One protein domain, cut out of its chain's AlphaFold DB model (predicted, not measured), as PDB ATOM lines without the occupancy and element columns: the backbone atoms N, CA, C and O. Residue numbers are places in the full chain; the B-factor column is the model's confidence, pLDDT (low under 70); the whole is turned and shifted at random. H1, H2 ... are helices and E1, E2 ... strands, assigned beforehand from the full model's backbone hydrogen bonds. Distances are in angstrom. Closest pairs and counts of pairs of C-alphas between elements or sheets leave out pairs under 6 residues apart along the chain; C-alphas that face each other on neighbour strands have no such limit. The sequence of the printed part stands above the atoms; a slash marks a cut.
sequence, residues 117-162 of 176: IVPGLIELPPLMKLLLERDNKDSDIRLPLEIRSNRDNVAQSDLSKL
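Overview. This is residues 117 to 162 of the 176 residues of the protein "28S ribosomal protein S34" of Sipha flava (yellow sugarcane aphid) (UniProt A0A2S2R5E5). The model is a thin rod made of a chain that runs out and folds back, tied by two short strand pairs, with helix H1 near one end and the bend of residues 149 to 153 at the other. The pair E2 and E3 lies in the middle of the rod, and the pair E1 and E4 lies between it and that bend. The printed part has 46 residues, with one named helix and four named strands in the order E1, E2, H1, E3, E4; under half of the residues are in named elements, and the class is mixed, helices and strands. One sheet, E1 and E4, is parallel, and the other, E2 and E3, is antiparallel. The whole is loose, with a radius of gyration of the C-alphas of 13.6 A, and spans 42 by 20 by 10 A.

Along the chain. E1 is residues 117 to 119, beginning at C-alpha 117 at (226.574, 143.065, 223.950). E2 is residues 121 to 123. H1 is residues 126 to 134, 12.5 A from first to last C-alpha, and starts at C-alpha 126 at (204.687, 139.840, 214.326). E3 is residues 142 to 144. E4 is residues 155 to 158, 9.5 A long, and ends at C-alpha 158 at (225.507, 147.898, 220.348).

Arrangement. E1 runs on into E2 across a break of 1 residue, at 48 degrees, and the two meet only through their link. E2 and E3 are antiparallel neighbours at 138 degrees; C-alphas 121 and 144 face each other at 4.7 A. N 122 and O 143, and N 143 and O 122, are within hydrogen-bond range, each at 2.9 A. E1 and E4 are parallel neighbours at 52 degrees, with C-alphas 117 and 156 facing each other at 5.0 A. N 118 and O 156, and N 158 and O 118, are within hydrogen-bond range, each at 2.9 A. E2 and E4 are apart, but only just, at 8.3 A. H1 is apart from E1 and from E4, and E3 is apart from E4. In H1 every O i to N i+4 pair is within hydrogen-bond range.

Size, cuts and confidence. The two C-alphas farthest apart are those of Asn 136 and Arg 151, 42.7 A. The printed part has no cut. The links E1 to E2 and E2 to H1 are tight; the links H1 to E3, 7 residues, and E3 to E4, 10 residues, are short, and no link is long. The mean pLDDT of the printed part is 79.4, and residues 158 to 162 are under 70.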
ATOM      1  N   ILE A 117     226.993 142.159 225.016       82.12
ATOM      2  CA  ILE A 117     226.574 143.065 223.950       82.12
ATOM      3  C   ILE A 117     225.282 142.505 223.352       82.12
ATOM      4  O   ILE A 117     225.214 141.333 222.970       82.12
ATOM      5  N   VAL A 118     224.231 143.316 223.343       83.00
ATOM      6  CA  VAL A 118     222.941 143.003 222.719       83.00
ATOM      7  C   VAL A 118     222.694 143.979 221.569       83.00
ATOM      8  O   VAL A 118     223.154 145.121 221.630       83.00
ATOM      9  N   PRO A 119     221.983 143.566 220.507       83.88
ATOM     10  CA  PRO A 119     221.733 144.453 219.379       83.88
ATOM     11  C   PRO A 119     220.942 145.685 219.834       83.88
ATOM     12  O   PRO A 119     219.944 145.556 220.537       83.88
ATOM     13  N   GLY A 120     221.369 146.884 219.423       80.81
ATOM     14  CA  GLY A 120     220.666 148.136 219.746       80.81
ATOM     15  C   GLY A 120     219.303 148.289 219.058       80.81
ATOM     16  O   GLY A 120     218.528 149.173 219.416       80.81
ATOM     17  N   LEU A 121     219.001 147.423 218.090       84.12
ATOM     18  CA  LEU A 121     217.756 147.395 217.334       84.12
ATOM     19  C   LEU A 121     217.183 145.977 217.329       84.12
ATOM     20  O   LEU A 121     217.925 145.011 217.140       84.12
ATOM     21  N   ILE A 122     215.868 145.866 217.473       87.19
ATOM     22  CA  ILE A 122     215.127 144.609 217.340       87.19
ATOM     23  C   ILE A 122     214.065 144.728 216.251       87.19
ATOM     24  O   ILE A 122     213.621 145.821 215.899       87.19
ATOM     25  N   GLU A 123     213.653 143.588 215.715       87.19
ATOM     26  CA  GLU A 123     212.544 143.538 214.769       87.19
ATOM     27  C   GLU A 123     211.207 143.834 215.456       87.19
ATOM     28  O   GLU A 123     211.014 143.555 216.644       87.19
ATOM     29  N   LEU A 124     210.265 144.372 214.683       88.19
ATOM     30  CA  LEU A 124     208.890 144.559 215.128       88.19
ATOM     31  C   LEU A 124     208.236 143.223 215.535       88.19
ATOM     32  O   LEU A 124     208.439 142.203 214.868       88.19
ATOM     33  N   PRO A 125     207.383 143.222 216.575       90.44
ATOM     34  CA  PRO A 125     206.525 142.086 216.887       90.44
ATOM     35  C   PRO A 125     205.665 141.670 215.677       90.44
ATOM     36  O   PRO A 125     205.237 142.535 214.909       90.44
ATOM     37  N   PRO A 126     205.340 140.372 215.527       91.12
ATOM     38  CA  PRO A 126     204.687 139.840 214.326       91.12
ATOM     39  C   PRO A 126     203.349 140.518 214.011       91.12
ATOM     40  O   PRO A 126     203.076 140.839 212.859       91.12
ATOM     41  N   LEU A 127     202.543 140.825 215.033       92.38
ATOM     42  CA  LEU A 127     201.275 141.541 214.857       92.38
ATOM     43  C   LEU A 127     201.471 142.950 214.270       92.38
ATOM     44  O   LEU A 127     200.682 143.387 213.440       92.38
ATOM     45  N   MET A 128     202.520 143.662 214.693       88.75
ATOM     46  CA  MET A 128     202.790 145.020 214.213       88.75
ATOM     47  C   MET A 128     203.290 145.018 212.768       88.75
ATOM     48  O   MET A 128     202.896 145.897 212.007       88.75
ATOM     49  N   LYS A 129     204.097 144.020 212.375       88.69
ATOM     50  CA  LYS A 129     204.510 143.833 210.974       88.69
ATOM     51  C   LYS A 129     203.290 143.671 210.058       88.69
ATOM     52  O   LYS A 129     203.158 144.424 209.101       88.69
ATOM     53  N   LEU A 130     202.347 142.797 210.427       89.31
ATOM     54  CA  LEU A 130     201.113 142.567 209.660       89.31
ATOM     55  C   LEU A 130     200.233 143.822 209.537       89.31
ATOM     56  O   LEU A 130     199.636 144.059 208.490       89.31
ATOM     57  N   LEU A 131     200.135 144.632 210.595       90.38
ATOM     58  CA  LEU A 131     199.380 145.890 210.547       90.38
ATOM     59  C   LEU A 131     200.017 146.907 209.592       90.38
ATOM     60  O   LEU A 131     199.294 147.585 208.867       90.38
ATOM     61  N   LEU A 132     201.349 147.000 209.571       89.31
ATOM     62  CA  LEU A 132     202.066 147.875 208.640       89.31
ATOM     63  C   LEU A 132     201.915 147.401 207.194       89.31
ATOM     64  O   LEU A 132     201.622 148.220 206.329       89.31
ATOM     65  N   GLU A 133     202.031 146.093 206.955       88.75
ATOM     66  CA  GLU A 133     201.800 145.482 205.641       88.75
ATOM     67  C   GLU A 133     200.376 145.759 205.140       88.75
ATOM     68  O   GLU A 133     200.195 146.184 204.001       88.75
ATOM     69  N   ARG A 134     199.362 145.604 206.005       89.75
ATOM     70  CA  ARG A 134     197.963 145.923 205.677       89.75
ATOM     71  C   ARG A 134     197.768 147.395 205.305       89.75
ATOM     72  O   ARG A 134     196.979 147.705 204.417       89.75
ATOM     73  N   ASP A 135     198.469 148.292 205.989       90.12
ATOM     74  CA  ASP A 135     198.398 149.736 205.766       90.12
ATOM     75  C   ASP A 135     199.341 150.215 204.629       90.12
ATOM     76  O   ASP A 135     199.487 151.424 204.442       90.12
ATOM     77  N   ASN A 136     199.977 149.302 203.870       81.94
ATOM     78  CA  ASN A 136     200.986 149.575 202.829       81.94
ATOM     79  C   ASN A 136     202.154 150.460 203.311       81.94
ATOM     80  O   ASN A 136     202.641 151.328 202.583       81.94
ATOM     81  N   LYS A 137     202.588 150.268 204.559       80.88
ATOM     82  CA  LYS A 137     203.750 150.944 205.156       80.88
ATOM     83  C   LYS A 137     204.950 150.005 205.184       80.88
ATOM     84  O   LYS A 137     204.789 148.788 205.236       80.88
ATOM     85  N   ASP A 138     206.148 150.584 205.218       77.50
ATOM     86  CA  ASP A 138     207.392 149.820 205.314       77.50
ATOM     87  C   ASP A 138     207.382 148.904 206.545       77.50
ATOM     88  O   ASP A 138     207.208 149.353 207.681       77.50
ATOM     89  N   SER A 139     207.572 147.605 206.319       71.44
ATOM     90  CA  SER A 139     207.592 146.582 207.368       71.44
ATOM     91  C   SER A 139     208.997 146.310 207.929       71.44
ATOM     92  O   SER A 139     209.110 145.693 208.990       71.44
ATOM     93  N   ASP A 140     210.060 146.828 207.294       75.94
ATOM     94  CA  ASP A 140     211.465 146.715 207.750       75.94
ATOM     95  C   ASP A 140     211.847 147.763 208.819       75.94
ATOM     96  O   ASP A 140     213.014 148.067 209.078       75.94
ATOM     97  N   ILE A 141     210.844 148.340 209.483       80.62
ATOM     98  CA  ILE A 141     211.051 149.248 210.607       80.62
ATOM     99  C   ILE A 141     211.616 148.456 211.794       80.62
ATOM    100  O   ILE A 141     211.082 147.423 212.204       80.62
ATOM    101  N   ARG A 142     212.698 148.964 212.391       82.31
ATOM    102  CA  ARG A 142     213.328 148.375 213.580       82.31
ATOM    103  C   ARG A 142     213.062 149.222 214.814       82.31
ATOM    104  O   ARG A 142     213.078 150.449 214.747       82.31
ATOM    105  N   LEU A 143     212.840 148.563 215.946       82.69
ATOM    106  CA  LEU A 143     212.597 149.221 217.226       82.69
ATOM    107  C   LEU A 143     213.915 149.407 217.991       82.69
ATOM    108  O   LEU A 143     214.706 148.460 218.048       82.69
ATOM    109  N   PRO A 144     214.151 150.576 218.615       82.69
ATOM    110  CA  PRO A 144     215.276 150.755 219.524       82.69
ATOM    111  C   PRO A 144     215.113 149.844 220.743       82.69
ATOM    112  O   PRO A 144     214.058 149.806 221.378       82.69
ATOM    113  N   LEU A 145     216.164 149.095 221.070       81.75
ATOM    114  CA  LEU A 145     216.193 148.262 222.263       81.75
ATOM    115  C   LEU A 145     216.654 149.095 223.460       81.75
ATOM    116  O   LEU A 145     217.847 149.346 223.640       81.75
ATOM    117  N   GLU A 146     215.712 149.478 224.314       81.19
ATOM    118  CA  GLU A 146     216.022 150.120 225.589       81.19
ATOM    119  C   GLU A 146     216.353 149.071 226.652       81.19
ATOM    120  O   GLU A 146     215.501 148.314 227.129       81.19
ATOM    121  N   ILE A 147     217.622 149.021 227.047       80.88
ATOM    122  CA  ILE A 147     218.069 148.143 228.122       80.88
ATOM    123  C   ILE A 147     217.809 148.842 229.451       80.88
ATOM    124  O   ILE A 147     218.430 149.855 229.768       80.88
ATOM    125  N   ARG A 148     216.932 148.263 230.275       80.50
ATOM    126  CA  ARG A 148     216.742 148.742 231.647       80.50
ATOM    127  C   ARG A 148     218.015 148.518 232.452       80.50
ATOM    128  O   ARG A 148     218.439 147.374 232.640       80.50
ATOM    129  N   SER A 149     218.596 149.598 232.958       74.88
ATOM    130  CA  SER A 149     219.689 149.503 233.914       74.88
ATOM    131  C   SER A 149     219.170 148.873 235.209       74.88
ATOM    132  O   SER A 149     218.124 149.231 235.748       74.88
ATOM    133  N   ASN A 150     219.882 147.862 235.690       74.56
ATOM    134  CA  ASN A 150     219.670 147.269 237.005       74.56
ATOM    135  C   ASN A 150     221.050 146.987 237.596       74.56
ATOM    136  O   ASN A 150     222.000 146.794 236.840       74.56
ATOM    137  N   ARG A 151     221.154 146.906 238.926       70.56
ATOM    138  CA  ARG A 151     222.416 146.656 239.648       70.56
ATOM    139  C   ARG A 151     223.175 145.439 239.100       70.56
ATOM    140  O   ARG A 151     224.398 145.447 239.049       70.56
ATOM    141  N   ASP A 152     222.436 144.429 238.641       71.19
ATOM    142  CA  ASP A 152     222.977 143.155 238.158       71.19
ATOM    143  C   ASP A 152     222.925 143.027 236.617       71.19
ATOM    144  O   ASP A 152     223.364 142.015 236.063       71.19
ATOM    145  N   ASN A 153     222.369 144.018 235.901       74.56
ATOM    146  CA  ASN A 153     222.258 143.972 234.443       74.56
ATOM    147  C   ASN A 153     223.522 144.543 233.789       74.56
ATOM    148  O   ASN A 153     223.818 145.726 233.910       74.56
ATOM    149  N   VAL A 154     224.253 143.684 233.080       70.12
ATOM    150  CA  VAL A 154     225.517 144.012 232.393       70.12
ATOM    151  C   VAL A 154     225.312 144.161 230.880       70.12
ATOM    152  O   VAL A 154     226.275 144.291 230.132       70.12
ATOM    153  N   ALA A 155     224.066 144.090 230.402       76.06
ATOM    154  CA  ALA A 155     223.800 144.203 228.979       76.06
ATOM    155  C   ALA A 155     224.095 145.626 228.481       76.06
ATOM    156  O   ALA A 155     223.613 146.598 229.060       76.06
ATOM    157  N   GLN A 156     224.868 145.728 227.405       72.50
ATOM    158  CA  GLN A 156     225.144 146.981 226.705       72.50
ATOM    159  C   GLN A 156     224.555 146.901 225.302       72.50
ATOM    160  O   GLN A 156     224.643 145.857 224.650       72.50
ATOM    161  N   SER A 157     223.918 147.982 224.856       74.00
ATOM    162  CA  SER A 157     223.413 148.069 223.494       74.00
ATOM    163  C   SER A 157     224.578 148.331 222.556       74.00
ATOM    164  O   SER A 157     225.473 149.124 222.843       74.00
ATOM    165  N   ASP A 158     224.558 147.654 221.419       68.50
ATOM    166  CA  ASP A 158     225.507 147.898 220.348       68.50
ATOM    167  C   ASP A 158     225.192 149.272 219.717       68.50
ATOM    168  O   ASP A 158     224.310 149.403 218.862       68.50
ATOM    169  N   LEU A 159     225.847 150.327 220.220       60.16
ATOM    170  CA  LEU A 159     225.615 151.733 219.840       60.16
ATOM    171  C   LEU A 159     225.971 152.023 218.374       60.16
ATOM    172  O   LEU A 159     225.530 153.024 217.816       60.16
ATOM    173  N   SER A 160     226.722 151.121 217.738       58.12
ATOM    174  CA  SER A 160     227.142 151.184 216.335       58.12
ATOM    175  C   SER A 160     225.978 151.247 215.331       58.12
ATOM    176  O   SER A 160     226.192 151.586 214.169       58.12
ATOM    177  N   LYS A 161     224.742 150.936 215.758       48.75
ATOM    178  CA  LYS A 161     223.555 150.816 214.891       48.75
ATOM    179  C   LYS A 161     222.373 151.699 215.297       48.75
ATOM    180  O   LYS A 161     221.257 151.442 214.852       48.75
ATOM    181  N   LEU A 162     222.567 152.729 216.123       51.25
ATOM    182  CA  LEU A 162     221.500 153.690 216.424       51.25
ATOM    183  C   LEU A 162     221.211 154.573 215.196       51.25
ATOM    184  O   LEU A 162     221.730 155.676 215.063       51.25
TER     185      LEU A 162